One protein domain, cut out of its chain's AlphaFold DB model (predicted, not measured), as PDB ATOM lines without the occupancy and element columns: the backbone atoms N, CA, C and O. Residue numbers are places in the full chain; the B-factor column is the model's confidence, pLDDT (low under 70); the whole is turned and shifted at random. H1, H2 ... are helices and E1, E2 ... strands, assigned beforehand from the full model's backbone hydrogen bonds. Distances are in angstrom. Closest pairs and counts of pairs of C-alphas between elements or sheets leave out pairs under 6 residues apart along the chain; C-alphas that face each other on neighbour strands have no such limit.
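Overview. This is residues 54 to 107 and 114 to 120 of the 140 residues of the protein "PWWP domain-containing protein" of Sphaeramia orbicularis (orbiculate cardinalfish) (UniProt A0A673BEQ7). The model is one small, strongly twisted sheet of five strands built about the long strand E4, which runs through the middle: the hairpin E1 and E2 joins one end of E4 through E2, short E3 pairs at the other end on the same side, and E5 runs beside E4 on its other side. The sheet turns round far enough that edge strands E1 and E5 approach each other at Ala 57 and Val 106 without pairing, while the small helix H1 only grazes the sheet and residues 83 to 88 stick out as a free loop. The printed part has 61 residues, with five named strands and then one named helix along it, E1 E2 E3 E4 E5 H1; the sheet is branched and antiparallel. The class is mostly strand, though under half of the residues are in named elements. The whole is only just compact, close to loose, with a radius of gyration of the C-alphas of 12.4 A, and it spans 37 by 25 by 21 A.

Arrangement. E1, residues 54 to 58, and E2, residues 64 to 69, form a hairpin over a tight link; they are antiparallel, at 135 degrees between their directions. N 55 and O 67 are 2.8 A apart and N 67 and O 55 are 2.7 A apart, within hydrogen-bond range. E4, residues 90 to 96, is the antiparallel neighbour of E2 on the other side of E2 from E1, with N 68 and O 95 at 2.8 A. E3, residues 79 to 81, and E4 form a second hairpin, antiparallel at 144 degrees, with N 80 and O 91 at 2.9 A. E2 and E3 lie on one side of E4, E2 beside residues 93 to 96 and E3 beside residues 90 to 92. E5, residues 103 to 107, lies on the other side of E4 and forms a third hairpin with it, antiparallel at 147 degrees, with N 92 and O 106 at 2.8 A. E3, E4 and E5 make a meander, each strand the antiparallel neighbour of the one before. The pairing of E4 is staggered: with E3 over residues 90 to 92, with E5 over 91 to 95 and with E2 over 94 to 96. E1, E3 and E5 are edge strands. E1 and E3 are apart, as are E2 and E3. The closest C-alphas of E1 and E5 are those of Ala 57 and Val 106, 7.5 A apart. H1, residues 117 to 120, is on the sheet but only grazes it; its closest C-alpha to E2 is that of Phe 120, 7.0 A from that of Trp 64. H1 is too short for any pair of O i and N i+4; its one O i to N i+3 pair is within range.

Along the chain. E1 begins at C-alpha 54, at (-34.497, -3.905, 37.177), and is 13.3 A long from first to last C-alpha. E2 is 14.9 A long and E3 7.2 A. E4 is the longest strand by residues, 18.7 A from C-alpha 90 at (-29.732, 8.131, 48.440) to C-alpha 96. E5 is 13.1 A long. H1, 5.6 A long, ends at C-alpha 120, at (-40.249, 4.474, 28.033).

Size, cuts and confidence. The two C-alphas farthest apart are those of Pro 84 and His 118, at 37.6 A. Residues 108 to 113 are not printed, and C-alphas 107 and 114 are 15.8 A apart across this cut, which lies in the link from E5 to H1. Of the links that are printed whole, E1 to E2 is tight, and E2 to E3, E3 to E4 and E4 to E5 are short. The mean pLDDT of the printed part is 88.5, and residue 85 is under 70.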
ATOM      1  N   LEU A  54     -34.518  -4.648  38.427       93.12
ATOM      2  CA  LEU A  54     -34.497  -3.905  37.177       93.12
ATOM      3  C   LEU A  54     -35.160  -2.542  37.367       93.12
ATOM      4  O   LEU A  54     -36.266  -2.408  37.895       93.12
ATOM      5  N   VAL A  55     -34.475  -1.510  36.895       93.31
ATOM      6  CA  VAL A  55     -34.868  -0.116  37.052       93.31
ATOM      7  C   VAL A  55     -34.576   0.685  35.792       93.31
ATOM      8  O   VAL A  55     -33.574   0.491  35.110       93.31
ATOM      9  N   TRP A  56     -35.421   1.660  35.506       91.94
ATOM     10  CA  TRP A  56     -35.109   2.730  34.577       91.94
ATOM     11  C   TRP A  56     -34.202   3.752  35.252       91.94
ATOM     12  O   TRP A  56     -34.539   4.303  36.300       91.94
ATOM     13  N   ALA A  57     -33.072   4.066  34.621       92.81
ATOM     14  CA  ALA A  57     -32.155   5.096  35.091       92.81
ATOM     15  C   ALA A  57     -31.963   6.192  34.045       92.81
ATOM     16  O   ALA A  57     -31.714   5.925  32.864       92.81
ATOM     17  N   LYS A  58     -32.019   7.455  34.478       87.62
ATOM     18  CA  LYS A  58     -31.713   8.590  33.602       87.62
ATOM     19  C   LYS A  58     -30.257   9.016  33.731       87.62
ATOM     20  O   LYS A  58     -29.886   9.782  34.622       87.62
ATOM     21  N   PHE A  59     -29.440   8.640  32.752       82.88
ATOM     22  CA  PHE A  59     -28.086   9.179  32.623       82.88
ATOM     23  C   PHE A  59     -28.108  10.552  31.928       82.88
ATOM     24  O   PHE A  59     -28.897  10.822  31.022       82.88
ATOM     25  N   ASN A  60     -27.225  11.462  32.349       75.81
ATOM     26  CA  ASN A  60     -27.232  12.894  31.996       75.81
ATOM     27  C   ASN A  60     -27.519  13.256  30.522       75.81
ATOM     28  O   ASN A  60     -28.160  14.275  30.246       75.81
ATOM     29  N   ARG A  61     -26.956  12.508  29.569       78.44
ATOM     30  CA  ARG A  61     -27.039  12.784  28.120       78.44
ATOM     31  C   ARG A  61     -27.792  11.710  27.338       78.44
ATOM     32  O   ARG A  61     -28.078  11.940  26.174       78.44
ATOM     33  N   ARG A  62     -28.098  10.578  27.966       77.44
ATOM     34  CA  ARG A  62     -28.787   9.449  27.337       77.44
ATOM     35  C   ARG A  62     -30.286   9.528  27.646       77.44
ATOM     36  O   ARG A  62     -30.650  10.232  28.595       77.44
ATOM     37  N   PRO A  63     -31.160   8.878  26.870       87.56
ATOM     38  CA  PRO A  63     -32.541   8.671  27.291       87.56
ATOM     39  C   PRO A  63     -32.590   7.834  28.584       87.56
ATOM     40  O   PRO A  63     -31.552   7.486  29.155       87.56
ATOM     41  N   TRP A  64     -33.789   7.571  29.093       90.19
ATOM     42  CA  TRP A  64     -33.937   6.568  30.142       90.19
ATOM     43  C   TRP A  64     -33.448   5.215  29.622       90.19
ATOM     44  O   TRP A  64     -33.744   4.853  28.487       90.19
ATOM     45  N   TRP A  65     -32.647   4.516  30.423       91.31
ATOM     46  CA  TRP A  65     -32.048   3.241  30.041       91.31
ATOM     47  C   TRP A  65     -32.353   2.169  31.090       91.31
ATOM     48  O   TRP A  65     -32.286   2.487  32.285       91.31
ATOM     49  N   PRO A  66     -32.667   0.928  30.683       92.56
ATOM     50  CA  PRO A  66     -32.867  -0.165  31.620       92.56
ATOM     51  C   PRO A  66     -31.541  -0.545  32.284       92.56
ATOM     52  O   PRO A  66     -30.513  -0.748  31.634       92.56
ATOM     53  N   CYS A  67     -31.560  -0.619  33.604       94.50
ATOM     54  CA  CYS A  67     -30.416  -0.946  34.435       94.50
ATOM     55  C   CYS A  67     -30.807  -1.982  35.480       94.50
ATOM     56  O   CYS A  67     -31.970  -2.093  35.841       94.50
ATOM     57  N   GLN A  68     -29.815  -2.682  36.009       95.81
ATOM     58  CA  GLN A  68     -29.959  -3.578  37.141       95.81
ATOM     59  C   GLN A  68     -29.232  -2.998  38.351       95.81
ATOM     60  O   GLN A  68     -28.127  -2.457  38.231       95.81
ATOM     61  N   ILE A  69     -29.833  -3.113  39.528       94.94
ATOM     62  CA  ILE A  69     -29.179  -2.762  40.786       94.94
ATOM     63  C   ILE A  69     -28.155  -3.844  41.112       94.94
ATOM     64  O   ILE A  69     -28.461  -5.034  41.121       94.94
ATOM     65  N   THR A  70     -26.924  -3.426  41.377       95.75
ATOM     66  CA  THR A  70     -25.795  -4.322  41.660       95.75
ATOM     67  C   THR A  70     -24.966  -3.767  42.810       95.75
ATOM     68  O   THR A  70     -25.090  -2.595  43.170       95.75
ATOM     69  N   CYS A  71     -24.108  -4.590  43.406       95.06
ATOM     70  CA  CYS A  71     -23.142  -4.111  44.387       95.06
ATOM     71  C   CYS A  71     -21.912  -3.482  43.711       95.06
ATOM     72  O   CYS A  71     -21.378  -4.008  42.736       95.06
ATOM     73  N   ASP A  72     -21.425  -2.363  44.259       93.62
ATOM     74  CA  ASP A  72     -20.144  -1.779  43.849       93.62
ATOM     75  C   ASP A  72     -19.019  -2.784  44.159       93.62
ATOM     76  O   ASP A  72     -18.813  -3.091  45.337       93.62
ATOM     77  N   PRO A  73     -18.251  -3.270  43.166       90.31
ATOM     78  CA  PRO A  73     -17.222  -4.291  43.382       90.31
ATOM     79  C   PRO A  73     -16.117  -3.840  44.344       90.31
ATOM     80  O   PRO A  73     -15.390  -4.667  44.881       90.31
ATOM     81  N   LYS A  74     -15.972  -2.529  44.572       91.31
ATOM     82  CA  LYS A  74     -14.970  -1.980  45.492       91.31
ATOM     83  C   LYS A  74     -15.436  -1.953  46.941       91.31
ATOM     84  O   LYS A  74     -14.603  -1.968  47.839       91.31
ATOM     85  N   GLN A  75     -16.741  -1.817  47.167       90.94
ATOM     86  CA  GLN A  75     -17.301  -1.542  48.495       90.94
ATOM     87  C   GLN A  75     -18.308  -2.601  48.958       90.94
ATOM     88  O   GLN A  75     -18.673  -2.599  50.127       90.94
ATOM     89  N   GLY A  76     -18.781  -3.476  48.066       92.25
ATOM     90  CA  GLY A  76     -19.791  -4.489  48.375       92.25
ATOM     91  C   GLY A  76     -21.154  -3.902  48.748       92.25
ATOM     92  O   GLY A  76     -21.913  -4.534  49.472       92.25
ATOM     93  N   ILE A  77     -21.456  -2.676  48.307       92.62
ATOM     94  CA  ILE A  77     -22.713  -1.986  48.623       92.62
ATOM     95  C   ILE A  77     -23.436  -1.558  47.349       92.62
ATOM     96  O   ILE A  77     -22.825  -1.019  46.428       92.62
ATOM     97  N   HIS A  78     -24.755  -1.746  47.322       92.56
ATOM     98  CA  HIS A  78     -25.630  -1.314  46.224       92.56
ATOM     99  C   HIS A  78     -26.330   0.022  46.512       92.56
ATOM    100  O   HIS A  78     -26.844   0.666  45.604       92.56
ATOM    101  N   SER A  79     -26.360   0.471  47.771       92.12
ATOM    102  CA  SER A  79     -27.022   1.711  48.187       92.12
ATOM    103  C   SER A  79     -26.169   2.471  49.196       92.12
ATOM    104  O   SER A  79     -25.645   1.892  50.146       92.12
ATOM    105  N   LYS A  80     -26.066   3.793  49.032       89.38
ATOM    106  CA  LYS A  80     -25.388   4.679  49.987       89.38
ATOM    107  C   LYS A  80     -26.043   6.046  50.067       89.38
ATOM    108  O   LYS A  80     -26.644   6.522  49.107       89.38
ATOM    109  N   MET A  81     -25.878   6.728  51.191       89.19
ATOM    110  CA  MET A  81     -26.239   8.139  51.298       89.19
ATOM    111  C   MET A  81     -25.043   9.008  50.903       89.19
ATOM    112  O   MET A  81     -23.914   8.749  51.311       89.19
ATOM    113  N   LYS A  82     -25.266  10.054  50.104       83.44
ATOM    114  CA  LYS A  82     -24.217  11.034  49.797       83.44
ATOM    115  C   LYS A  82     -24.002  11.963  51.003       83.44
ATOM    116  O   LYS A  82     -24.886  12.764  51.301       83.44
ATOM    117  N   VAL A  83     -22.837  11.883  51.656       81.19
ATOM    118  CA  VAL A  83     -22.462  12.667  52.856       81.19
ATOM    119  C   VAL A  83     -21.058  13.284  52.678       81.19
ATOM    120  O   VAL A  83     -20.208  12.624  52.082       81.19
ATOM    121  N   PRO A  84     -20.789  14.516  53.164       71.94
ATOM    122  CA  PRO A  84     -21.751  15.503  53.653       71.94
ATOM    123  C   PRO A  84     -22.420  16.201  52.460       71.94
ATOM    124  O   PRO A  84     -21.771  16.859  51.649       71.94
ATOM    125  N   SER A  85     -23.734  16.033  52.310       68.44
ATOM    126  CA  SER A  85     -24.517  16.716  51.277       68.44
ATOM    127  C   SER A  85     -25.507  17.662  51.954       68.44
ATOM    128  O   SER A  85     -26.236  17.205  52.832       68.44
ATOM    129  N   PRO A  86     -25.620  18.936  51.527       75.62
ATOM    130  CA  PRO A  86     -26.630  19.865  52.047       75.62
ATOM    131  C   PRO A  86     -28.068  19.368  51.842       75.62
ATOM    132  O   PRO A  86     -28.994  19.826  52.499       75.62
ATOM    133  N   ARG A  87     -28.260  18.452  50.885       75.75
ATOM    134  CA  ARG A  87     -29.500  17.709  50.664       75.75
ATOM    135  C   ARG A  87     -29.161  16.221  50.694       75.75
ATOM    136  O   ARG A  87     -28.541  15.752  49.729       75.75
ATOM    137  N   PRO A  88     -29.482  15.497  51.776       78.56
ATOM    138  CA  PRO A  88     -29.293  14.055  51.841       78.56
ATOM    139  C   PRO A  88     -29.925  13.400  50.612       78.56
ATOM    140  O   PRO A  88     -31.082  13.651  50.284       78.56
ATOM    141  N   CYS A  89     -29.142  12.609  49.884       84.44
ATOM    142  CA  CYS A  89     -29.605  11.936  48.677       84.44
ATOM    143  C   CYS A  89     -29.116  10.493  48.707       84.44
ATOM    144  O   CYS A  89     -27.916  10.249  48.884       84.44
ATOM    145  N   ARG A  90     -30.052   9.549  48.571       89.88
ATOM    146  CA  ARG A  90     -29.732   8.131  48.440       89.88
ATOM    147  C   ARG A  90     -29.300   7.848  47.007       89.88
ATOM    148  O   ARG A  90     -29.964   8.258  46.057       89.88
ATOM    149  N   MET A  91     -28.160   7.191  46.886       91.69
ATOM    150  CA  MET A  91     -27.542   6.761  45.645       91.69
ATOM    151  C   MET A  91     -27.639   5.247  45.563       91.69
ATOM    152  O   MET A  91     -27.368   4.576  46.558       91.69
ATOM    153  N   TYR A  92     -27.947   4.743  44.379       93.75
ATOM    154  CA  TYR A  92     -27.944   3.325  44.060       93.75
ATOM    155  C   TYR A  92     -26.849   3.034  43.042       93.75
ATOM    156  O   TYR A  92     -26.595   3.856  42.158       93.75
ATOM    157  N   PHE A  93     -26.168   1.906  43.187       94.62
ATOM    158  CA  PHE A  93     -25.205   1.442  42.207       94.62
ATOM    159  C   PHE A  93     -25.937   0.607  41.164       94.62
ATOM    160  O   PHE A  93     -26.584  -0.391  41.475       94.62
ATOM    161  N   LEU A  94     -25.886   1.088  39.928       95.44
ATOM    162  CA  LEU A  94     -26.612   0.524  38.805       95.44
ATOM    163  C   LEU A  94     -25.636   0.080  37.735       95.44
ATOM    164  O   LEU A  94     -24.623   0.741  37.508       95.44
ATOM    165  N   GLN A  95     -26.004  -0.985  37.042       95.50
ATOM    166  CA  GLN A  95     -25.333  -1.486  35.859       95.50
ATOM    167  C   GLN A  95     -26.297  -1.437  34.670       95.50
ATOM    168  O   GLN A  95     -27.442  -1.865  34.792       95.50
ATOM    169  N   THR A  96     -25.876  -0.888  33.531       93.00
ATOM    170  CA  THR A  96     -26.709  -0.850  32.323       93.00
ATOM    171  C   THR A  96     -26.879  -2.246  31.744       93.00
ATOM    172  O   THR A  96     -25.935  -3.029  31.726       93.00
ATOM    173  N   VAL A  97     -28.071  -2.539  31.228       90.25
ATOM    174  CA  VAL A  97     -28.343  -3.788  30.504       90.25
ATOM    175  C   VAL A  97     -28.057  -3.570  29.015       90.25
ATOM    176  O   VAL A  97     -28.530  -2.584  28.444       90.25
ATOM    177  N   GLY A  98     -27.278  -4.452  28.381       88.00
ATOM    178  CA  GLY A  98     -26.981  -4.402  26.942       88.00
ATOM    179  C   GLY A  98     -25.574  -4.885  26.576       88.00
ATOM    180  O   GLY A  98     -24.883  -5.487  27.388       88.00
ATOM    181  N   GLU A  99     -25.145  -4.603  25.343       85.81
ATOM    182  CA  GLU A  99     -23.803  -4.951  24.843       85.81
ATOM    183  C   GLU A  99     -22.694  -4.159  25.553       85.81
ATOM    184  O   GLU A  99     -21.623  -4.685  25.851       85.81
ATOM    185  N   VAL A 100     -22.971  -2.893  25.878       86.50
ATOM    186  CA  VAL A 100     -22.069  -2.043  26.657       86.50
ATOM    187  C   VAL A 100     -22.584  -1.964  28.088       86.50
ATOM    188  O   VAL A 100     -23.570  -1.283  28.383       86.50
ATOM    189  N   ILE A 101     -21.893  -2.672  28.975       90.06
ATOM    190  CA  ILE A 101     -22.174  -2.695  30.405       90.06
ATOM    191  C   ILE A 101     -21.404  -1.553  31.085       90.06
ATOM    192  O   ILE A 101     -20.194  -1.627  31.291       90.06
ATOM    193  N   GLU A 102     -22.104  -0.474  31.426       90.44
ATOM    194  CA  GLU A 102     -21.598   0.654  32.207       90.44
ATOM    195  C   GLU A 102     -22.140   0.561  33.642       90.44
ATOM    196  O   GLU A 102     -23.298   0.207  33.850       90.44
ATOM    197  N   SER A 103     -21.333   0.924  34.644       91.56
ATOM    198  CA  SER A 103     -21.768   0.944  36.047       91.56
ATOM    199  C   SER A 103     -21.548   2.309  36.688       91.56
ATOM    200  O   SER A 103     -20.498   2.930  36.511       91.56
ATOM    201  N   ALA A 104     -22.532   2.798  37.445       92.88
ATOM    202  CA  ALA A 104     -22.448   4.103  38.091       92.88
ATOM    203  C   ALA A 104     -23.358   4.235  39.319       92.88
ATOM    204  O   ALA A 104     -24.393   3.588  39.443       92.88
ATOM    205  N   TRP A 105     -22.990   5.169  40.198       92.38
ATOM    206  CA  TRP A 105     -23.835   5.625  41.299       92.38
ATOM    207  C   TRP A 105     -24.857   6.652  40.797       92.38
ATOM    208  O   TRP A 105     -24.486   7.756  40.387       92.38
ATOM    209  N   VAL A 106     -26.139   6.303  40.859       91.56
ATOM    210  CA  VAL A 106     -27.260   7.106  40.358       91.56
ATOM    211  C   VAL A 106     -28.164   7.519  41.526       91.56
ATOM    212  O   VAL A 106     -28.460   6.696  42.393       91.56
ATOM    213  N   PRO A 107     -28.606   8.787  41.606       89.75
ATOM    214  CA  PRO A 107     -29.460   9.231  42.701       89.75
ATOM    215  C   PRO A 107     -30.886   8.697  42.537       89.75
ATOM    216  O   PRO A 107     -31.435   8.710  41.441       89.75
ATOM    217  N   PHE A 114     -38.497  -0.782  36.648       89.50
ATOM    218  CA  PHE A 114     -38.646  -1.284  35.286       89.50
ATOM    219  C   PHE A 114     -39.705  -2.388  35.260       89.50
ATOM    220  O   PHE A 114     -39.481  -3.479  35.775       89.50
ATOM    221  N   GLU A 115     -40.839  -2.110  34.630       88.56
ATOM    222  CA  GLU A 115     -41.890  -3.100  34.344       88.56
ATOM    223  C   GLU A 115     -41.836  -3.535  32.873       88.56
ATOM    224  O   GLU A 115     -42.177  -4.665  32.536       88.56
ATOM    225  N   GLY A 116     -41.362  -2.659  31.981       87.19
ATOM    226  CA  GLY A 116     -41.149  -2.995  30.579       87.19
ATOM    227  C   GLY A 116     -40.876  -1.793  29.680       87.19
ATOM    228  O   GLY A 116     -40.949  -0.637  30.096       87.19
ATOM    229  N   GLY A 117     -40.583  -2.079  28.406       86.88
ATOM    230  CA  GLY A 117     -40.272  -1.071  27.386       86.88
ATOM    231  C   GLY A 117     -41.388  -0.049  27.145       86.88
ATOM    232  O   GLY A 117     -41.088   1.095  26.826       86.88
ATOM    233  N   HIS A 118     -42.650  -0.431  27.364       87.25
ATOM    234  CA  HIS A 118     -43.815   0.448  27.202       87.25
ATOM    235  C   HIS A 118     -43.751   1.694  28.100       87.25
ATOM    236  O   HIS A 118     -44.213   2.756  27.704       87.25
ATOM    237  N   GLN A 119     -43.105   1.603  29.269       87.19
ATOM    238  CA  GLN A 119     -42.950   2.745  30.170       87.19
ATOM    239  C   GLN A 119     -42.081   3.849  29.564       87.19
ATOM    240  O   GLN A 119     -42.183   4.992  29.989       87.19
ATOM    241  N   PHE A 120     -41.219   3.533  28.588       85.94
ATOM    242  CA  PHE A 120     -40.249   4.474  28.033       85.94
ATOM    243  C   PHE A 120     -40.874   5.799  27.580       85.94
ATOM    244  O   PHE A 120     -40.280   6.859  27.791       85.94
TER     245      PHE A 120